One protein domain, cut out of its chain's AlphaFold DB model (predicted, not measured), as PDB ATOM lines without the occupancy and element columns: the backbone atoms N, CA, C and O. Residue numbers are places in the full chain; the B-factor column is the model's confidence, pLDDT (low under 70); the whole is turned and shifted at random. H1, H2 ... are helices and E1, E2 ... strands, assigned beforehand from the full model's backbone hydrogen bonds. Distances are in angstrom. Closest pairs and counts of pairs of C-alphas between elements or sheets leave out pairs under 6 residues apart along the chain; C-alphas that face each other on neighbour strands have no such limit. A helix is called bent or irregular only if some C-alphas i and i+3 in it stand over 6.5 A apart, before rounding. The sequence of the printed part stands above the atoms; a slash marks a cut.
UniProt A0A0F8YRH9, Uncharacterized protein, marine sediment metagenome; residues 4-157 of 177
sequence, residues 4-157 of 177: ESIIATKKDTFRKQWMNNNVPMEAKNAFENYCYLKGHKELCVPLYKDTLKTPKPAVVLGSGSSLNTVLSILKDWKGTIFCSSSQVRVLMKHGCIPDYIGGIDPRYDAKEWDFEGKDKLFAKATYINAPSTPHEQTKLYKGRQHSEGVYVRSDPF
ATOM      1  N   GLU A   4     193.207 296.741 227.328       77.38
ATOM      2  CA  GLU A   4     193.444 297.857 228.250       77.38
ATOM      3  C   GLU A   4     194.597 297.584 229.229       77.38
ATOM      4  O   GLU A   4     195.447 298.453 229.442       77.38
ATOM      5  N   SER A   5     194.691 296.363 229.771       71.38
ATOM      6  CA  SER A   5     195.782 295.978 230.681       71.38
ATOM      7  C   SER A   5     197.150 295.952 229.985       71.38
ATOM      8  O   SER A   5     198.168 296.309 230.586       71.38
ATOM      9  N   ILE A   6     197.187 295.613 228.692       77.44
ATOM     10  CA  ILE A   6     198.410 295.625 227.874       77.44
ATOM     11  C   ILE A   6     198.846 297.065 227.585       77.44
ATOM     12  O   ILE A   6     200.030 297.387 227.716       77.44
ATOM     13  N   ILE A   7     197.908 297.946 227.222       77.69
ATOM     14  CA  ILE A   7     198.188 299.364 226.954       77.69
ATOM     15  C   ILE A   7     198.691 300.067 228.219       77.69
ATOM     16  O   ILE A   7     199.688 300.788 228.159       77.69
ATOM     17  N   ALA A   8     198.043 299.839 229.365       73.19
ATOM     18  CA  ALA A   8     198.451 300.421 230.643       73.19
ATOM     19  C   ALA A   8     199.873 299.991 231.035       73.19
ATOM     20  O   ALA A   8     200.709 300.838 231.350       73.19
ATOM     21  N   THR A   9     200.181 298.698 230.911       75.88
ATOM     22  CA  THR A   9     201.519 298.161 231.202       75.88
ATOM     23  C   THR A   9     202.581 298.762 230.276       75.88
ATOM     24  O   THR A   9     203.628 299.203 230.740       75.88
ATOM     25  N   LYS A  10     202.308 298.861 228.965       76.12
ATOM     26  CA  LYS A  10     203.236 299.479 227.999       76.12
ATOM     27  C   LYS A  10     203.506 300.957 228.304       76.12
ATOM     28  O   LYS A  10     204.652 301.391 228.199       76.12
ATOM     29  N   LYS A  11     202.478 301.720 228.696       70.00
ATOM     30  CA  LYS A  11     202.625 303.128 229.106       70.00
ATOM     31  C   LYS A  11     203.508 303.267 230.343       70.00
ATOM     32  O   LYS A  11     204.372 304.141 230.373       70.00
ATOM     33  N   ASP A  12     203.320 302.399 231.333       80.69
ATOM     34  CA  ASP A  12     204.100 302.431 232.571       80.69
ATOM     35  C   ASP A  12     205.574 302.060 232.326       80.69
ATOM     36  O   ASP A  12     206.479 302.728 232.828       80.69
ATOM     37  N   THR A  13     205.833 301.079 231.456       83.62
ATOM     38  CA  THR A  13     207.194 300.728 231.016       83.62
ATOM     39  C   THR A  13     207.875 301.884 230.282       83.62
ATOM     40  O   THR A  13     209.006 302.231 230.621       83.62
ATOM     41  N   PHE A  14     207.195 302.517 229.317       80.38
ATOM     42  CA  PHE A  14     207.745 303.671 228.596       80.38
ATOM     43  C   PHE A  14     208.070 304.823 229.549       80.38
ATOM     44  O   PHE A  14     209.167 305.377 229.498       80.38
ATOM     45  N   ARG A  15     207.146 305.152 230.460       77.88
ATOM     46  CA  ARG A  15     207.356 306.204 231.459       77.88
ATOM     47  C   ARG A  15     208.563 305.897 232.337       77.88
ATOM     48  O   ARG A  15     209.416 306.762 232.489       77.88
ATOM     49  N   LYS A  16     208.666 304.687 232.892       82.31
ATOM     50  CA  LYS A  16     209.808 304.291 233.735       82.31
ATOM     51  C   LYS A  16     211.129 304.380 232.978       82.31
ATOM     52  O   LYS A  16     212.098 304.909 233.508       82.31
ATOM     53  N   GLN A  17     211.155 303.930 231.726       84.81
ATOM     54  CA  GLN A  17     212.344 304.034 230.885       84.81
ATOM     55  C   GLN A  17     212.717 305.494 230.594       84.81
ATOM     56  O   GLN A  17     213.892 305.846 230.667       84.81
ATOM     57  N   TRP A  18     211.733 306.350 230.302       78.81
ATOM     58  CA  TRP A  18     211.958 307.786 230.127       78.81
ATOM     59  C   TRP A  18     212.534 308.412 231.397       78.81
ATOM     60  O   TRP A  18     213.568 309.071 231.333       78.81
ATOM     61  N   MET A  19     211.903 308.158 232.548       80.44
ATOM     62  CA  MET A  19     212.344 308.681 233.842       80.44
ATOM     63  C   MET A  19     213.776 308.251 234.165       80.44
ATOM     64  O   MET A  19     214.580 309.082 234.561       80.44
ATOM     65  N   ASN A  20     214.127 306.984 233.944       81.69
ATOM     66  CA  ASN A  20     215.453 306.475 234.296       81.69
ATOM     67  C   ASN A  20     216.562 306.980 233.362       81.69
ATOM     68  O   ASN A  20     217.695 307.140 233.803       81.69
ATOM     69  N   ASN A  21     216.252 307.222 232.086       82.38
ATOM     70  CA  ASN A  21     217.273 307.543 231.087       82.38
ATOM     71  C   ASN A  21     217.386 309.041 230.795       82.38
ATOM     72  O   ASN A  21     218.487 309.543 230.584       82.38
ATOM     73  N   ASN A  22     216.259 309.750 230.731       84.25
ATOM     74  CA  ASN A  22     216.233 311.133 230.266       84.25
ATOM     75  C   ASN A  22     216.231 312.135 231.420       84.25
ATOM     76  O   ASN A  22     216.927 313.131 231.309       84.25
ATOM     77  N   VAL A  23     215.554 311.871 232.543       84.00
ATOM     78  CA  VAL A  23     215.496 312.844 233.656       84.00
ATOM     79  C   VAL A  23     216.876 313.166 234.246       84.00
ATOM     80  O   VAL A  23     217.150 314.348 234.446       84.00
ATOM     81  N   PRO A  24     217.792 312.200 234.471       85.56
ATOM     82  CA  PRO A  24     219.145 312.532 234.924       85.56
ATOM     83  C   PRO A  24     219.902 313.432 233.937       85.56
ATOM     84  O   PRO A  24     220.630 314.336 234.341       85.56
ATOM     85  N   MET A  25     219.701 313.213 232.636       87.69
ATOM     86  CA  MET A  25     220.311 314.007 231.569       87.69
ATOM     87  C   MET A  25     219.683 315.402 231.469       87.69
ATOM     88  O   MET A  25     220.412 316.384 231.388       87.69
ATOM     89  N   GLU A  26     218.353 315.504 231.546       86.12
ATOM     90  CA  GLU A  26     217.611 316.770 231.625       86.12
ATOM     91  C   GLU A  26     218.096 317.608 232.812       86.12
ATOM     92  O   GLU A  26     218.382 318.794 232.649       86.12
ATOM     93  N   ALA A  27     218.240 316.983 233.987       84.75
ATOM     94  CA  ALA A  27     218.738 317.631 235.193       84.75
ATOM     95  C   ALA A  27     220.167 318.143 235.003       84.75
ATOM     96  O   ALA A  27     220.431 319.327 235.213       84.75
ATOM     97  N   LYS A  28     221.080 317.279 234.540       86.88
ATOM     98  CA  LYS A  28     222.473 317.649 234.274       86.88
ATOM     99  C   LYS A  28     222.564 318.839 233.312       86.88
ATOM    100  O   LYS A  28     223.198 319.841 233.634       86.88
ATOM    101  N   ASN A  29     221.874 318.750 232.177       87.19
ATOM    102  CA  ASN A  29     221.816 319.810 231.176       87.19
ATOM    103  C   ASN A  29     221.299 321.127 231.774       87.19
ATOM    104  O   ASN A  29     221.883 322.182 231.527       87.19
ATOM    105  N   ALA A  30     220.246 321.074 232.597       83.50
ATOM    106  CA  ALA A  30     219.681 322.249 233.256       83.50
ATOM    107  C   ALA A  30     220.682 322.949 234.177       83.50
ATOM    108  O   ALA A  30     220.791 324.177 234.125       83.50
ATOM    109  N   PHE A  31     221.451 322.196 234.966       82.56
ATOM    110  CA  PHE A  31     222.486 322.764 235.829       82.56
ATOM    111  C   PHE A  31     223.643 323.370 235.034       82.56
ATOM    112  O   PHE A  31     224.031 324.512 235.295       82.56
ATOM    113  N   GLU A  32     224.166 322.652 234.040       85.75
ATOM    114  CA  GLU A  32     225.259 323.143 233.193       85.75
ATOM    115  C   GLU A  32     224.846 324.414 232.439       85.75
ATOM    116  O   GLU A  32     225.567 325.415 232.445       85.75
ATOM    117  N   ASN A  33     223.640 324.419 231.863       79.56
ATOM    118  CA  ASN A  33     223.081 325.591 231.200       79.56
ATOM    119  C   ASN A  33     222.865 326.745 232.181       79.56
ATOM    120  O   ASN A  33     223.251 327.868 231.873       79.56
ATOM    121  N   TYR A  34     222.311 326.504 233.371       78.38
ATOM    122  CA  TYR A  34     222.138 327.555 234.375       78.38
ATOM    123  C   TYR A  34     223.470 328.221 234.745       78.38
ATOM    124  O   TYR A  34     223.572 329.451 234.725       78.38
ATOM    125  N   CYS A  35     224.501 327.424 235.035       79.25
ATOM    126  CA  CYS A  35     225.826 327.934 235.390       79.25
ATOM    127  C   CYS A  35     226.432 328.752 234.249       79.25
ATOM    128  O   CYS A  35     226.930 329.859 234.466       79.25
ATOM    129  N   TYR A  36     226.328 328.230 233.029       75.50
ATOM    130  CA  TYR A  36     226.815 328.888 231.828       75.50
ATOM    131  C   TYR A  36     226.131 330.241 231.593       75.50
ATOM    132  O   TYR A  36     226.796 331.265 231.452       75.50
ATOM    133  N   LEU A  37     224.801 330.285 231.630       69.88
ATOM    134  CA  LEU A  37     224.024 331.498 231.354       69.88
ATOM    135  C   LEU A  37     224.128 332.541 232.459       69.88
ATOM    136  O   LEU A  37     224.071 333.738 232.184       69.88
ATOM    137  N   LYS A  38     224.307 332.118 233.716       69.25
ATOM    138  CA  LYS A  38     224.551 333.044 234.830       69.25
ATOM    139  C   LYS A  38     225.783 333.916 234.562       69.25
ATOM    140  O   LYS A  38     225.775 335.090 234.936       69.25
ATOM    141  N   GLY A  39     226.797 333.355 233.898       67.06
ATOM    142  CA  GLY A  39     227.991 334.064 233.430       67.06
ATOM    143  C   GLY A  39     227.838 334.772 232.078       67.06
ATOM    144  O   GLY A  39     228.727 335.535 231.714       67.06
ATOM    145  N   HIS A  40     226.730 334.555 231.365       63.69
ATOM    146  CA  HIS A  40     226.499 334.999 229.987       63.69
ATOM    147  C   HIS A  40     225.105 335.630 229.809       63.69
ATOM    148  O   HIS A  40     224.301 335.201 228.978       63.69
ATOM    149  N   LYS A  41     224.779 336.647 230.620       64.25
ATOM    150  CA  LYS A  41     223.450 337.295 230.614       64.25
ATOM    151  C   LYS A  41     223.100 337.956 229.280       64.25
ATOM    152  O   LYS A  41     221.921 338.122 228.986       64.25
ATOM    153  N   GLU A  42     224.100 338.310 228.479       64.19
ATOM    154  CA  GLU A  42     223.949 338.817 227.114       64.19
ATOM    155  C   GLU A  42     223.256 337.822 226.172       64.19
ATOM    156  O   GLU A  42     222.664 338.240 225.183       64.19
ATOM    157  N   LEU A  43     223.283 336.524 226.496       61.56
ATOM    158  CA  LEU A  43     222.599 335.471 225.737       61.56
ATOM    159  C   LEU A  43     221.123 335.311 226.146       61.56
ATOM    160  O   LEU A  43     220.365 334.607 225.481       61.56
ATOM    161  N   CYS A  44     220.695 335.942 227.245       59.50
ATOM    162  CA  CYS A  44     219.343 335.835 227.792       59.50
ATOM    163  C   CYS A  44     218.498 337.054 227.403       59.50
ATOM    164  O   CYS A  44     218.274 337.957 228.215       59.50
ATOM    165  N   VAL A  45     218.003 337.077 226.165       54.28
ATOM    166  CA  VAL A  45     217.156 338.171 225.671       54.28
ATOM    167  C   VAL A  45     215.672 337.794 225.786       54.28
ATOM    168  O   VAL A  45     215.275 336.696 225.390       54.28
ATOM    169  N   PRO A  46     214.804 338.669 226.330       52.50
ATOM    170  CA  PRO A  46     213.372 338.413 226.346       52.50
ATOM    171  C   PRO A  46     212.765 338.567 224.944       52.50
ATOM    172  O   PRO A  46     212.684 339.678 224.423       52.50
ATOM    173  N   LEU A  47     212.232 337.474 224.390       52.81
ATOM    174  CA  LEU A  47     211.577 337.425 223.069       52.81
ATOM    175  C   LEU A  47     210.448 338.449 222.862       52.81
ATOM    176  O   LEU A  47     210.064 338.735 221.733       52.81
ATOM    177  N   TYR A  48     209.835 338.965 223.924       54.22
ATOM    178  CA  TYR A  48     208.544 339.651 223.817       54.22
ATOM    179  C   TYR A  48     208.627 341.147 223.480       54.22
ATOM    180  O   TYR A  48     207.601 341.730 223.132       54.22
ATOM    181  N   LYS A  49     209.795 341.800 223.594       48.19
ATOM    182  CA  LYS A  49     209.848 343.275 223.500       48.19
ATOM    183  C   LYS A  49     209.877 343.820 222.071       48.19
ATOM    184  O   LYS A  49     209.338 344.904 221.853       48.19
ATOM    185  N   ASP A  50     210.416 343.070 221.112       47.62
ATOM    186  CA  ASP A  50     210.558 343.536 219.721       47.62
ATOM    187  C   ASP A  50     209.825 342.662 218.690       47.62
ATOM    188  O   ASP A  50     209.367 343.173 217.669       47.62
ATOM    189  N   THR A  51     209.588 341.381 218.992       51.62
ATOM    190  CA  THR A  51     208.968 340.406 218.070       51.62
ATOM    191  C   THR A  51     207.493 340.695 217.757       51.62
ATOM    192  O   THR A  51     206.985 340.278 216.719       51.62
ATOM    193  N   LEU A  52     206.793 341.446 218.616       51.03
ATOM    194  CA  LEU A  52     205.370 341.780 218.444       51.03
ATOM    195  C   LEU A  52     205.115 343.108 217.712       51.03
ATOM    196  O   LEU A  52     203.965 343.417 217.409       51.03
ATOM    197  N   LYS A  53     206.152 343.907 217.426       47.41
ATOM    198  CA  LYS A  53     205.974 345.262 216.867       47.41
ATOM    199  C   LYS A  53     205.514 345.264 215.405       47.41
ATOM    200  O   LYS A  53     204.857 346.212 214.987       47.41
ATOM    201  N   THR A  54     205.795 344.191 214.660       57.19
ATOM    202  CA  THR A  54     205.352 344.019 213.268       57.19
ATOM    203  C   THR A  54     204.973 342.555 213.028       57.19
ATOM    204  O   THR A  54     205.834 341.760 212.640       57.19
ATOM    205  N   PRO A  55     203.715 342.153 213.277       63.81
ATOM    206  CA  PRO A  55     203.314 340.759 213.157       63.81
ATOM    207  C   PRO A  55     203.409 340.303 211.699       63.81
ATOM    208  O   PRO A  55     202.755 340.847 210.809       63.81
ATOM    209  N   LYS A  56     204.228 339.278 211.457       76.44
ATOM    210  CA  LYS A  56     204.230 338.513 210.209       76.44
ATOM    211  C   LYS A  56     203.495 337.193 210.443       76.44
ATOM    212  O   LYS A  56     203.567 336.661 211.552       76.44
ATOM    213  N   PRO A  57     202.822 336.629 209.426       88.50
ATOM    214  CA  PRO A  57     202.333 335.259 209.505       88.50
ATOM    215  C   PRO A  57     203.472 334.310 209.889       88.50
ATOM    216  O   PRO A  57     204.582 334.447 209.374       88.50
ATOM    217  N   ALA A  58     203.206 333.357 210.776       87.56
ATOM    218  CA  ALA A  58     204.184 332.369 211.212       87.56
ATOM    219  C   ALA A  58     203.707 330.957 210.866       87.56
ATOM    220  O   ALA A  58     202.518 330.657 210.971       87.56
ATOM    221  N   VAL A  59     204.641 330.091 210.483       91.12
ATOM    222  CA  VAL A  59     204.410 328.653 210.319       91.12
ATOM    223  C   VAL A  59     205.260 327.882 211.317       91.12
ATOM    224  O   VAL A  59     206.415 328.231 211.565       91.12
ATOM    225  N   VAL A  60     204.684 326.825 211.886       90.81
ATOM    226  CA  VAL A  60     205.376 325.905 212.792       90.81
ATOM    227  C   VAL A  60     205.468 324.551 212.111       90.81
ATOM    228  O   VAL A  60     204.456 323.930 211.792       90.81
ATOM    229  N   LEU A  61     206.695 324.110 211.856       90.00
ATOM    230  CA  LEU A  61     206.986 322.899 211.106       90.00
ATOM    231  C   LEU A  61     207.245 321.741 212.068       90.00
ATOM    232  O   LEU A  61     208.226 321.736 212.814       90.00
ATOM    233  N   GLY A  62     206.351 320.755 212.039       82.12
ATOM    234  CA  GLY A  62     206.544 319.478 212.720       82.12
ATOM    235  C   GLY A  62     207.419 318.510 211.917       82.12
ATOM    236  O   GLY A  62     207.738 318.741 210.755       82.12
ATOM    237  N   SER A  63     207.756 317.376 212.530       82.44
ATOM    238  CA  SER A  63     208.607 316.329 211.938       82.44
ATOM    239  C   SER A  63     207.852 315.301 211.080       82.44
ATOM    240  O   SER A  63     208.329 314.186 210.876       82.44
ATOM    241  N   GLY A  64     206.645 315.630 210.615       84.69
ATOM    242  CA  GLY A  64     205.835 314.730 209.794       84.69
ATOM    243  C   GLY A  64     206.394 314.577 208.378       84.69
ATOM    244  O   GLY A  64     206.903 315.533 207.800       84.69
ATOM    245  N   SER A  65     206.242 313.394 207.778       86.25
ATOM    246  CA  SER A  65     206.694 313.122 206.400       86.25
ATOM    247  C   SER A  65     206.025 314.014 205.347       86.25
ATOM    248  O   SER A  65     206.593 314.232 204.275       86.25
ATOM    249  N   SER A  66     204.857 314.580 205.665       88.56
ATOM    250  CA  SER A  66     204.170 315.585 204.851       88.56
ATOM    251  C   SER A  66     204.964 316.881 204.682       88.56
ATOM    252  O   SER A  66     204.702 317.609 203.733       88.56
ATOM    253  N   LEU A  67     205.970 317.162 205.519       89.06
ATOM    254  CA  LEU A  67     206.839 318.327 205.338       89.06
ATOM    255  C   LEU A  67     207.489 318.333 203.947       89.06
ATOM    256  O   LEU A  67     207.580 319.384 203.320       89.06
ATOM    257  N   ASN A  68     207.857 317.159 203.422       87.69
ATOM    258  CA  ASN A  68     208.508 317.026 202.118       87.69
ATOM    259  C   ASN A  68     207.682 317.603 200.960       87.69
ATOM    260  O   ASN A  68     208.261 318.060 199.976       87.69
ATOM    261  N   THR A  69     206.350 317.610 201.064       88.75
ATOM    262  CA  THR A  69     205.475 318.093 199.984       88.75
ATOM    263  C   THR A  69     205.404 319.615 199.911       88.75
ATOM    264  O   THR A  69     205.012 320.153 198.880       88.75
ATOM    265  N   VAL A  70     205.809 320.318 200.976       88.75
ATOM    266  CA  VAL A  70     205.717 321.782 201.077       88.75
ATOM    267  C   VAL A  70     207.078 322.485 201.070       88.75
ATOM    268  O   VAL A  70     207.121 323.712 201.059       88.75
ATOM    269  N   LEU A  71     208.196 321.747 201.027       88.50
ATOM    270  CA  LEU A  71     209.555 322.319 201.067       88.50
ATOM    271  C   LEU A  71     209.821 323.337 199.951       88.50
ATOM    272  O   LEU A  71     210.489 324.341 200.188       88.50
ATOM    273  N   SER A  72     209.285 323.102 198.751       85.31
ATOM    274  CA  SER A  72     209.416 324.034 197.625       85.31
ATOM    275  C   SER A  72     208.694 325.358 197.886       85.31
ATOM    276  O   SER A  72     209.239 326.414 197.586       85.31
ATOM    277  N   ILE A  73     207.510 325.307 198.501       87.44
ATOM    278  CA  ILE A  73     206.696 326.483 198.843       87.44
ATOM    279  C   ILE A  73     207.352 327.277 199.980       87.44
ATOM    280  O   ILE A  73     207.372 328.507 199.957       87.44
ATOM    281  N   LEU A  74     207.935 326.580 200.961       88.94
ATOM    282  CA  LEU A  74     208.601 327.202 202.110       88.94
ATOM    283  C   LEU A  74     209.808 328.063 201.720       88.94
ATOM    284  O   LEU A  74     210.154 328.984 202.453       88.94
ATOM    285  N   LYS A  75     210.433 327.805 200.566       84.88
ATOM    286  CA  LYS A  75     211.553 328.611 200.062       84.88
ATOM    287  C   LYS A  75     211.155 330.063 199.772       84.88
ATOM    288  O   LYS A  75     211.960 330.968 199.982       84.88
ATOM    289  N   ASP A  76     209.922 330.279 199.319       87.38
ATOM    290  CA  ASP A  76     209.416 331.601 198.936       87.38
ATOM    291  C   ASP A  76     208.565 332.265 200.028       87.38
ATOM    292  O   ASP A  76     208.168 333.429 199.887       87.38
ATOM    293  N   TRP A  77     208.321 331.557 201.137       90.69
ATOM    294  CA  TRP A  77     207.582 332.063 202.289       90.69
ATOM    295  C   TRP A  77     208.223 333.343 202.842       90.69
ATOM    296  O   TRP A  77     209.429 333.421 203.064       90.69
ATOM    297  N   LYS A  78     207.402 334.380 203.051       88.12
ATOM    298  CA  LYS A  78     207.849 335.701 203.544       88.12
ATOM    299  C   LYS A  78     207.577 335.928 205.029       88.12
ATOM    300  O   LYS A  78     207.975 336.958 205.576       88.12
ATOM    301  N   GLY A  79     206.848 335.005 205.646       88.75
ATOM    302  CA  GLY A  79     206.561 335.020 207.069       88.75
ATOM    303  C   GLY A  79     207.670 334.361 207.885       88.75
ATOM    304  O   GLY A  79     208.723 334.010 207.362       88.75
ATOM    305  N   THR A  80     207.397 334.164 209.167       87.44
ATOM    306  CA  THR A  80     208.313 333.516 210.107       87.44
ATOM    307  C   THR A  80     208.205 331.995 210.020       87.44
ATOM    308  O   THR A  80     207.102 331.461 209.885       87.44
ATOM    309  N   ILE A  81     209.331 331.295 210.130       90.50
ATOM    310  CA  ILE A  81     209.416 329.833 210.154       90.50
ATOM    311  C   ILE A  81     209.982 329.366 211.496       90.50
ATOM    312  O   ILE A  81     211.124 329.667 211.841       90.50
ATOM    313  N   PHE A  82     209.190 328.573 212.213       90.44
ATOM    314  CA  PHE A  82     209.617 327.802 213.377       90.44
ATOM    315  C   PHE A  82     209.788 326.338 212.978       90.44
ATOM    316  O   PHE A  82     208.916 325.773 212.317       90.44
ATOM    317  N   CYS A  83     210.861 325.691 213.416       89.75
ATOM    318  CA  CYS A  83     211.028 324.248 213.256       89.75
ATOM    319  C   CYS A  83     211.615 323.598 214.511       89.75
ATOM    320  O   CYS A  83     212.203 324.268 215.359       89.75
ATOM    321  N   SER A  84     211.467 322.281 214.643       87.00
ATOM    322  CA  SER A  84     212.249 321.517 215.616       87.00
ATOM    323  C   SER A  84     213.692 321.343 215.136       87.00
ATOM    324  O   SER A  84     213.959 321.314 213.929       87.00
ATOM    325  N   SER A  85     214.622 321.166 216.079       84.00
ATOM    326  CA  SER A  85     216.032 320.858 215.786       84.00
ATOM    327  C   SER A  85     216.196 319.725 214.763       84.00
ATOM    328  O   SER A  85     216.999 319.841 213.839       84.00
ATOM    329  N   SER A  86     215.365 318.680 214.843       84.19
ATOM    330  CA  SER A  86     215.428 317.519 213.945       84.19
ATOM    331  C   SER A  86     215.097 317.823 212.476       84.19
ATOM    332  O   SER A  86     215.448 317.036 211.600       84.19
ATOM    333  N   GLN A  87     214.432 318.946 212.171       87.62
ATOM    334  CA  GLN A  87     214.050 319.319 210.797       87.62
ATOM    335  C   GLN A  87     214.979 320.345 210.153       87.62
ATOM    336  O   GLN A  87     214.909 320.566 208.942       87.62
ATOM    337  N   VAL A  88     215.888 320.936 210.930       89.19
ATOM    338  CA  VAL A  88     216.835 321.953 210.461       89.19
ATOM    339  C   VAL A  88     217.579 321.482 209.214       89.19
ATOM    340  O   VAL A  88     217.607 322.183 208.205       89.19
ATOM    341  N   ARG A  89     218.125 320.261 209.235       89.25
ATOM    342  CA  ARG A  89     218.915 319.731 208.118       89.25
ATOM    343  C   ARG A  89     218.097 319.576 206.834       89.25
ATOM    344  O   ARG A  89     218.608 319.845 205.747       89.25
ATOM    345  N   VAL A  90     216.834 319.164 206.948       90.38
ATOM    346  CA  VAL A  90     215.934 319.013 205.795       90.38
ATOM    347  C   VAL A  90     215.643 320.374 205.168       90.38
ATOM    348  O   VAL A  90     215.752 320.507 203.950       90.38
ATOM    349  N   LEU A  91     215.350 321.390 205.985       91.12
ATOM    350  CA  LEU A  91     215.102 322.755 205.510       91.12
ATOM    351  C   LEU A  91     216.343 323.354 204.845       91.12
ATOM    352  O   LEU A  91     216.269 323.821 203.706       91.12
ATOM    353  N   MET A  92     217.499 323.239 205.503       90.62
ATOM    354  CA  MET A  92     218.768 323.763 204.996       90.62
ATOM    355  C   MET A  92     219.151 323.137 203.652       90.62
ATOM    356  O   MET A  92     219.549 323.857 202.736       90.62
ATOM    357  N   LYS A  93     218.945 321.821 203.481       89.75
ATOM    358  CA  LYS A  93     219.172 321.120 202.205       89.75
ATOM    359  C   LYS A  93     218.326 321.681 201.053       89.75
ATOM    360  O   LYS A  93     218.756 321.631 199.906       89.75
ATOM    361  N   HIS A  94     217.146 322.225 201.347       89.69
ATOM    362  CA  HIS A  94     216.240 322.807 200.350       89.69
ATOM    363  C   HIS A  94     216.371 324.335 200.244       89.69
ATOM    364  O   HIS A  94     215.560 324.988 199.588       89.69
ATOM    365  N   GLY A  95     217.410 324.914 200.855       89.31
ATOM    366  CA  GLY A  95     217.675 326.350 200.811       89.31
ATOM    367  C   GLY A  95     216.700 327.185 201.643       89.31
ATOM    368  O   GLY A  95     216.588 328.385 201.405       89.31
ATOM    369  N   CYS A  96     216.003 326.569 202.599       90.94
ATOM    370  CA  CYS A  96     215.121 327.244 203.542       90.94
ATOM    371  C   CYS A  96     215.847 327.390 204.887       90.94
ATOM    372  O   CYS A  96     216.229 326.394 205.501       90.94
ATOM    373  N   ILE A  97     216.064 328.629 205.332       91.00
ATOM    374  CA  ILE A  97     216.679 328.915 206.634       91.00
ATOM    375  C   ILE A  97     215.544 329.274 207.599       91.00
ATOM    376  O   ILE A  97     214.866 330.270 207.339       91.00
ATOM    377  N   PRO A  98     215.302 328.494 208.668       90.19
ATOM    378  CA  PRO A  98     214.291 328.841 209.661       90.19
ATOM    379  C   PRO A  98     214.698 330.097 210.439       90.19
ATOM    380  O   PRO A  98     215.886 330.337 210.659       90.19
ATOM    381  N   ASP A  99     213.714 330.866 210.897       86.56
ATOM    382  CA  ASP A  99     213.951 332.002 211.793       86.56
ATOM    383  C   ASP A  99     214.151 331.529 213.234       86.56
ATOM    384  O   ASP A  99     214.970 332.084 213.962       86.56
ATOM    385  N   TYR A 100     213.424 330.483 213.636       85.38
ATOM    386  CA  TYR A 100     213.450 329.943 214.990       85.38
ATOM    387  C   TYR A 100     213.562 328.423 214.990       85.38
ATOM    388  O   TYR A 100     212.865 327.723 214.251       85.38
ATOM    389  N   ILE A 101     214.402 327.909 215.881       85.94
ATOM    390  CA  ILE A 101     214.628 326.479 216.065       85.94
ATOM    391  C   ILE A 101     214.316 326.129 217.516       85.94
ATOM    392  O   ILE A 101     214.926 326.684 218.423       85.94
ATOM    393  N   GLY A 102     213.390 325.203 217.739       82.75
ATOM    394  CA  GLY A 102     213.066 324.683 219.065       82.75
ATOM    395  C   GLY A 102     213.946 323.492 219.444       82.75
ATOM    396  O   GLY A 102     213.924 322.461 218.765       82.75
ATOM    397  N   GLY A 103     214.680 323.632 220.546       78.81
ATOM    398  CA  GLY A 103     215.389 322.563 221.240       78.81
ATOM    399  C   GLY A 103     214.711 322.230 222.562       78.81
ATOM    400  O   GLY A 103     214.681 323.061 223.467       78.81
ATOM    401  N   ILE A 104     214.142 321.028 222.652       77.50
ATOM    402  CA  ILE A 104     213.484 320.527 223.873       77.50
ATOM    403  C   ILE A 104     213.922 319.112 224.257       77.50
ATOM    404  O   ILE A 104     213.682 318.687 225.382       77.50
ATOM    405  N   ASP A 105     214.526 318.368 223.326       81.81
ATOM    406  CA  ASP A 105     214.995 317.011 223.592       81.81
ATOM    407  C   ASP A 105     216.303 317.091 224.394       81.81
ATOM    408  O   ASP A 105     217.220 317.795 223.963       81.81
ATOM    409  N   PRO A 106     216.419 316.398 225.542       81.88
ATOM    410  CA  PRO A 106     217.647 316.376 226.333       81.88
ATOM    411  C   PRO A 106     218.808 315.631 225.668       81.88
ATOM    412  O   PRO A 106     219.927 315.673 226.183       81.88
ATOM    413  N   ARG A 107     218.565 314.929 224.555       84.38
ATOM    414  CA  ARG A 107     219.569 314.139 223.840       84.38
ATOM    415  C   ARG A 107     220.329 314.974 222.826       84.38
ATOM    416  O   ARG A 107     219.780 315.821 222.127       84.38
ATOM    417  N   TYR A 108     221.614 314.661 222.716       81.00
ATOM    418  CA  TYR A 108     222.524 315.279 221.767       81.00
ATOM    419  C   TYR A 108     223.144 314.241 220.849       81.00
ATOM    420  O   TYR A 108     223.767 313.294 221.326       81.00
ATOM    421  N   ASP A 109     223.069 314.486 219.546       82.94
ATOM    422  CA  ASP A 109     224.015 313.917 218.598       82.94
ATOM    423  C   ASP A 109     224.716 315.061 217.855       82.94
ATOM    424  O   ASP A 109     224.099 315.836 217.121       82.94
ATOM    425  N   ALA A 110     226.031 315.175 218.048       80.44
ATOM    426  CA  ALA A 110     226.849 316.177 217.372       80.44
ATOM    427  C   ALA A 110     226.757 316.068 215.842       80.44
ATOM    428  O   ALA A 110     226.845 317.080 215.146       80.44
ATOM    429  N   LYS A 111     226.522 314.859 215.313       83.25
ATOM    430  CA  LYS A 111     226.390 314.611 213.873       83.25
ATOM    431  C   LYS A 111     225.137 315.248 213.279       83.25
ATOM    432  O   LYS A 111     225.131 315.557 212.092       83.25
ATOM    433  N   GLU A 112     224.090 315.483 214.074       80.75
ATOM    434  CA  GLU A 112     222.891 316.194 213.605       80.75
ATOM    435  C   GLU A 112     223.188 317.654 213.254       80.75
ATOM    436  O   GLU A 112     222.540 318.228 212.379       80.75
ATOM    437  N   TRP A 113     224.197 318.233 213.906       83.56
ATOM    438  CA  TRP A 113     224.604 319.627 213.745       83.56
ATOM    439  C   TRP A 113     225.825 319.803 212.840       83.56
ATOM    440  O   TRP A 113     226.251 320.931 212.583       83.56
ATOM    441  N   ASP A 114     226.370 318.703 212.320       86.81
ATOM    442  CA  ASP A 114     227.480 318.723 211.380       86.81
ATOM    443  C   ASP A 114     226.988 318.595 209.933       86.81
ATOM    444  O   ASP A 114     226.938 317.520 209.338       86.81
ATOM    445  N   PHE A 115     226.568 319.726 209.367       87.38
ATOM    446  CA  PHE A 115     226.112 319.812 207.984       87.38
ATOM    447  C   PHE A 115     226.603 321.087 207.292       87.38
ATOM    448  O   PHE A 115     226.899 322.108 207.920       87.38
ATOM    449  N   GLU A 116     226.666 321.029 205.964       86.38
ATOM    450  CA  GLU A 116     227.039 322.162 205.123       86.38
ATOM    451  C   GLU A 116     226.052 323.329 205.285       86.38
ATOM    452  O   GLU A 116     224.834 323.151 205.260       86.38
ATOM    453  N   GLY A 117     226.572 324.547 205.452       85.12
ATOM    454  CA  GLY A 117     225.747 325.745 205.626       85.12
ATOM    455  C   GLY A 117     225.287 326.011 207.063       85.12
ATOM    456  O   GLY A 117     224.580 326.998 207.279       85.12
ATOM    457  N   LYS A 118     225.726 325.212 208.050       86.81
ATOM    458  CA  LYS A 118     225.449 325.445 209.480       86.81
ATOM    459  C   LYS A 118     225.825 326.852 209.955       86.81
ATOM    460  O   LYS A 118     225.076 327.455 210.710       86.81
ATOM    461  N   ASP A 119     226.897 327.448 209.434       84.94
ATOM    462  CA  ASP A 119     227.275 328.819 209.807       84.94
ATOM    463  C   ASP A 119     226.259 329.871 209.352       84.94
ATOM    464  O   ASP A 119     225.991 330.820 210.086       84.94
ATOM    465  N   LYS A 120     225.629 329.681 208.183       85.38
ATOM    466  CA  LYS A 120     224.550 330.565 207.708       85.38
ATOM    467  C   LYS A 120     223.300 330.435 208.566       85.38
ATOM    468  O   LYS A 120     222.626 331.435 208.791       85.38
ATOM    469  N   LEU A 121     222.997 329.217 209.020       86.44
ATOM    470  CA  LEU A 121     221.918 328.978 209.971       86.44
ATOM    471  C   LEU A 121     222.200 329.728 211.270       86.44
ATOM    472  O   LEU A 121     221.405 330.561 211.677       86.44
ATOM    473  N   PHE A 122     223.358 329.491 211.878       79.06
ATOM    474  CA  PHE A 122     223.727 330.096 213.154       79.06
ATOM    475  C   PHE A 122     223.871 331.626 213.106       79.06
ATOM    476  O   PHE A 122     223.812 332.284 214.141       79.06
ATOM    477  N   ALA A 123     224.084 332.197 211.920       76.44
ATOM    478  CA  ALA A 123     224.122 333.639 211.704       76.44
ATOM    479  C   ALA A 123     222.735 334.283 211.538       76.44
ATOM    480  O   ALA A 123     222.670 335.503 211.450       76.44
ATOM    481  N   LYS A 124     221.647 333.506 211.436       79.00
ATOM    482  CA  LYS A 124     220.299 334.026 211.138       79.00
ATOM    483  C   LYS A 124     219.206 333.482 212.048       79.00
ATOM    484  O   LYS A 124     218.291 334.216 212.401       79.00
ATOM    485  N   ALA A 125     219.276 332.199 212.372       81.56
ATOM    486  CA  ALA A 125     218.269 331.508 213.149       81.56
ATOM    487  C   ALA A 125     218.491 331.735 214.642       81.56
ATOM    488  O   ALA A 125     219.617 331.654 215.140       81.56
ATOM    489  N   THR A 126     217.389 331.946 215.346       78.94
ATOM    490  CA  THR A 126     217.341 332.017 216.801       78.94
ATOM    491  C   THR A 126     217.053 330.640 217.376       78.94
ATOM    492  O   THR A 126     216.116 329.957 216.956       78.94
ATOM    493  N   TYR A 127     217.852 330.215 218.352       78.38
ATOM    494  CA  TYR A 127     217.662 328.931 219.018       78.38
ATOM    495  C   TYR A 127     216.874 329.101 220.316       78.38
ATOM    496  O   TYR A 127     217.349 329.679 221.291       78.38
ATOM    497  N   ILE A 128     215.652 328.577 220.321       77.56
ATOM    498  CA  ILE A 128     214.772 328.555 221.483       77.56
ATOM    499  C   ILE A 128     215.127 327.327 222.305       77.56
ATOM    500  O   ILE A 128     214.958 326.194 221.847       77.56
ATOM    501  N   ASN A 129     215.623 327.569 223.512       73.62
ATOM    502  CA  ASN A 129     216.277 326.555 224.311       73.62
ATOM    503  C   ASN A 129     215.529 326.299 225.623       73.62
ATOM    504  O   ASN A 129     215.308 327.224 226.403       73.62
ATOM    505  N   ALA A 130     215.181 325.047 225.916       75.44
ATOM    506  CA  ALA A 130     214.794 324.665 227.271       75.44
ATOM    507  C   ALA A 130     216.031 324.542 228.187       75.44
ATOM    508  O   ALA A 130     217.125 324.231 227.718       75.44
ATOM    509  N   PRO A 131     215.893 324.719 229.514       77.25
ATOM    510  CA  PRO A 131     216.984 324.424 230.445       77.25
ATOM    511  C   PRO A 131     217.545 323.006 230.274       77.25
ATOM    512  O   PRO A 131     218.753 322.816 230.337       77.25
ATOM    513  N   SER A 132     216.685 322.029 229.990       82.31
ATOM    514  CA  SER A 132     217.023 320.606 229.882       82.31
ATOM    515  C   SER A 132     217.706 320.182 228.578       82.31
ATOM    516  O   SER A 132     218.119 319.029 228.458       82.31
ATOM    517  N   THR A 133     217.826 321.069 227.596       83.06
ATOM    518  CA  THR A 133     218.468 320.777 226.309       83.06
ATOM    519  C   THR A 133     219.972 320.579 226.471       83.06
ATOM    520  O   THR A 133     220.579 321.251 227.311       83.06
ATOM    521  N   PRO A 134     220.622 319.743 225.644       86.75
ATOM    522  CA  PRO A 134     222.049 319.503 225.732       86.75
ATOM    523  C   PRO A 134     222.895 320.757 225.866       86.75
ATOM    524  O   PRO A 134     222.855 321.652 225.017       86.75
ATOM    525  N   HIS A 135     223.744 320.767 226.887       84.31
ATOM    526  CA  HIS A 135     224.654 321.878 227.119       84.31
ATOM    527  C   HIS A 135     225.582 322.146 225.917       84.31
ATOM    528  O   HIS A 135     225.876 323.294 225.577       84.31
ATOM    529  N   GLU A 136     225.980 321.093 225.198       83.69
ATOM    530  CA  GLU A 136     226.752 321.211 223.958       83.69
ATOM    531  C   GLU A 136     226.021 321.999 222.862       83.69
ATOM    532  O   GLU A 136     226.641 322.820 222.188       83.69
ATOM    533  N   GLN A 137     224.700 321.824 222.713       80.50
ATOM    534  CA  GLN A 137     223.913 322.594 221.742       80.50
ATOM    535  C   GLN A 137     223.857 324.070 222.135       80.50
ATOM    536  O   GLN A 137     224.046 324.934 221.278       80.50
ATOM    537  N   THR A 138     223.693 324.370 223.427       76.44
ATOM    538  CA  THR A 138     223.736 325.745 223.949       76.44
ATOM    539  C   THR A 138     225.044 326.450 223.575       76.44
ATOM    540  O   THR A 138     225.041 327.611 223.160       76.44
ATOM    541  N   LYS A 139     226.177 325.742 223.660       78.69
ATOM    542  CA  LYS A 139     227.500 326.299 223.340       78.69
ATOM    543  C   LYS A 139     227.690 326.630 221.858       78.69
ATOM    544  O   LYS A 139     228.450 327.550 221.559       78.69
ATOM    545  N   LEU A 140     226.986 325.965 220.934       76.38
ATOM    546  CA  LEU A 140     227.087 326.246 219.489       76.38
ATOM    547  C   LEU A 140     226.712 327.689 219.134       76.38
ATOM    548  O   LEU A 140     227.236 328.252 218.167       76.38
ATOM    549  N   TYR A 141     225.835 328.289 219.933       67.56
ATOM    550  CA  TYR A 141     225.335 329.640 219.724       67.56
ATOM    551  C   TYR A 141     226.147 330.701 220.485       67.56
ATOM    552  O   TYR A 141     225.895 331.885 220.308       67.56
ATOM    553  N   LYS A 142     227.177 330.337 221.265       63.06
ATOM    554  CA  LYS A 142     228.012 331.303 222.003       63.06
ATOM    555  C   LYS A 142     228.536 332.432 221.103       63.06
ATOM    556  O   LYS A 142     229.196 332.170 220.100       63.06
ATOM    557  N   GLY A 143     228.289 333.685 221.496       52.75
ATOM    558  CA  GLY A 143     228.842 334.871 220.829       52.75
ATOM    559  C   GLY A 143     228.231 335.196 219.461       52.75
ATOM    560  O   GLY A 143     228.804 335.990 218.720       52.75
ATOM    561  N   ARG A 144     227.089 334.591 219.099       60.72
ATOM    562  CA  ARG A 144     226.402 334.854 217.824       60.72
ATOM    563  C   ARG A 144     225.239 335.826 218.016       60.72
ATOM    564  O   ARG A 144     224.557 335.790 219.031       60.72
ATOM    565  N   GLN A 145     224.982 336.682 217.032       48.66
ATOM    566  CA  GLN A 145     224.022 337.789 217.150       48.66
ATOM    567  C   GLN A 145     222.566 337.338 217.400       48.66
ATOM    568  O   GLN A 145     221.806 338.071 218.014       48.66
ATOM    569  N   HIS A 146     222.211 336.116 216.983       49.28
ATOM    570  CA  HIS A 146     220.889 335.490 217.162       49.28
ATOM    571  C   HIS A 146     220.904 334.346 218.187       49.28
ATOM    572  O   HIS A 146     220.033 333.484 218.215       49.28
ATOM    573  N   SER A 147     221.914 334.324 219.056       44.62
ATOM    574  CA  SER A 147     222.030 333.382 220.175       44.62
ATOM    575  C   SER A 147     221.126 333.717 221.352       44.62
ATOM    576  O   SER A 147     221.433 333.356 222.486       44.62
ATOM    577  N   GLU A 148     220.029 334.419 221.071       46.16
ATOM    578  CA  GLU A 148     218.981 334.741 222.021       46.16
ATOM    579  C   GLU A 148     218.382 333.417 222.479       46.16
ATOM    580  O   GLU A 148     217.443 332.883 221.892       46.16
ATOM    581  N   GLY A 149     219.009 332.831 223.494       44.19
ATOM    582  CA  GLY A 149     218.550 331.637 224.151       44.19
ATOM    583  C   GLY A 149     217.245 332.024 224.793       44.19
ATOM    584  O   GLY A 149     217.210 332.632 225.864       44.19
ATOM    585  N   VAL A 150     216.156 331.719 224.107       45.03
ATOM    586  CA  VAL A 150     214.831 331.879 224.669       45.03
ATOM    587  C   VAL A 150     214.670 330.738 225.641       45.03
ATOM    588  O   VAL A 150     214.129 329.687 225.314       45.03
ATOM    589  N   TYR A 151     215.167 330.960 226.848       47.66
ATOM    590  CA  TYR A 151     214.772 330.170 227.987       47.66
ATOM    591  C   TYR A 151     213.321 330.525 228.241       47.66
ATOM    592  O   TYR A 151     213.010 331.589 228.784       47.66
ATOM    593  N   VAL A 152     212.420 329.647 227.799       39.72
ATOM    594  CA  VAL A 152     211.046 329.657 228.285       39.72
ATOM    595  C   VAL A 152     211.161 329.399 229.776       39.72
ATOM    596  O   VAL A 152     211.288 328.270 230.239       39.72
ATOM    597  N   ARG A 153     211.198 330.491 230.534       33.09
ATOM    598  CA  ARG A 153     211.153 330.499 231.984       33.09
ATOM    599  C   ARG A 153     209.724 330.141 232.391       33.09
ATOM    600  O   ARG A 153     209.015 330.965 232.952       33.09
ATOM    601  N   SER A 154     209.282 328.916 232.110       30.62
ATOM    602  CA  SER A 154     208.543 328.227 233.157       30.62
ATOM    603  C   SER A 154     209.612 327.976 234.198       30.62
ATOM    604  O   SER A 154     210.516 327.191 233.932       30.62
ATOM    605  N   ASP A 155     209.616 328.758 235.270       34.25
ATOM    606  CA  ASP A 155     210.476 328.523 236.422       34.25
ATOM    607  C   ASP A 155     210.476 327.013 236.739       34.25
ATOM    608  O   ASP A 155     209.459 326.507 237.217       34.25
ATOM    609  N   PRO A 156     211.526 326.248 236.375       39.47
ATOM    610  CA  PRO A 156     211.537 324.810 236.607       39.47
ATOM    611  C   PRO A 156     211.894 324.509 238.064       39.47
ATOM    612  O   PRO A 156     211.868 323.356 238.482       39.47
ATOM    613  N   PHE A 157     212.215 325.543 238.847       41.97
ATOM    614  CA  PHE A 157     212.576 325.450 240.246       41.97
ATOM    615  C   PHE A 157     211.328 325.583 241.118       41.97
ATOM    616  O   PHE A 157     211.241 326.443 241.994       41.97
TER     617      PHE A 157
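This is residues 4 to 157 of the 177 residues of an uncharacterized protein of marine sediment metagenome (UniProt A0A0F8YRH9). A small twisted parallel sheet, E1 to E4, has the helix H5 over one face, and the short helices H3, H4, H6 and H7 are gathered round H5. A long helical arm runs into this body from outside: its first helix, H1, sticks out free with residues 4 to 21, and its second, H2, packs on the short helix H8 beside the edge strand E4. The 154 printed residues hold eight named helices and four named strands, in the order H1 H2 E1 H3 H4 E2 H5 E3 H6 H7 E4 H8; the sheet order is E1 E2 E3 E4, all parallel, and the class is mixed, helices and strands. The whole is compact, with a radius of gyration of the C-alphas of 17.2 A and spans of 49 by 43 by 31 A.

Find C-alpha 4 at (193.444, 297.857, 228.250); from there H1, residues 4 to 21, runs 25.9 A. After one residue H2, residues 23 to 38, runs 22.2 A. Go on to C-alpha 58 at (204.184, 332.369, 211.212), where E1, residues 58 to 61, begins. Next come H3, residues 65 to 69, and H4, residues 71 to 74; H3 is neither bent nor irregular, but only just: C-alphas 65 and 68 are 6.1 A apart. E2, residues 80 to 84, covers 13.8 A, and H5, residues 85 to 93, follows at once over 13.9 A. H5 is irregular: C-alphas 86 and 89 are 7.1 A apart. Then read E3, residues 100 to 103, H6, residues 110 to 113, H7, residues 118 to 122, and E4, residues 126 to 129. H8, residues 135 to 140, ends at C-alpha 140, (227.087, 326.246, 219.489).

Start at the sheet, where E1 and E4 are the edge strands. Between E1 and E2 look for N 59 and O 80, 2.9 A apart, within hydrogen-bond range; between E2 and E3, N 102 and O 83 at 2.8 A; between E3 and E4, N 128 and O 101 at 2.8 A. Three strand-helix-strand units, each two parallel neighbour strands with helices between them, follow: E1, H3 H4, E2; E2, H5, E3; and E3, H6 H7, E4, each with a right-handed crossover. H5 is on the sheet at a height over the sheet of 9.2 A, over E2 and only just over E1, on which 3 of its C-alphas fall. Its closest C-alphas to E3 are those of Ser 85 and Gly 103, 5.8 A apart. H5 is close to but not clearly touching H4, where the closest C-alphas, of Leu 71 and Leu 91, are 7.1 A apart. The same holds for H6, with Ser 86 and Glu 112 at 7.6 A, and for H7, with Met 92 and Leu 121 at 7.9 A between C-alphas. H3 and H5 are near each other, with 5 pairs of C-alphas within 10 A. H8 only grazes the sheet, with its residues 135 to 140. H2 touches H8 with residues 29 to 33 alone, at a steep tilt of 47 degrees, the same way; the closest C-alphas, of Asn 29 and His 135, are 5.4 A apart. H1 and H2 meet only through their link, and H1 is apart from the sheet's strands. Every O i to N i+4 pair is within hydrogen-bond range in H1, H2, H7 and H8; H5 has 3 of 5, H3 has 0 of 1 but 2 of 2 O i to N i+3 pairs, and H4 and H6 are too short for an O i to N i+4 pair.

The C-alphas of Ser 5 and Gln 145 are the two farthest apart, at 52.2 A. Without residues 4 to 21 and 48 to 54, which stand free, the body spans 41 by 30 by 27 A. The printed part has no cut, and the one long link is that from H2 to E1, 19 residues. Look at the B-factor column: the mean pLDDT of the printed part is 76.4, and it is under 70 in residues 37 to 55 and 141 to 157.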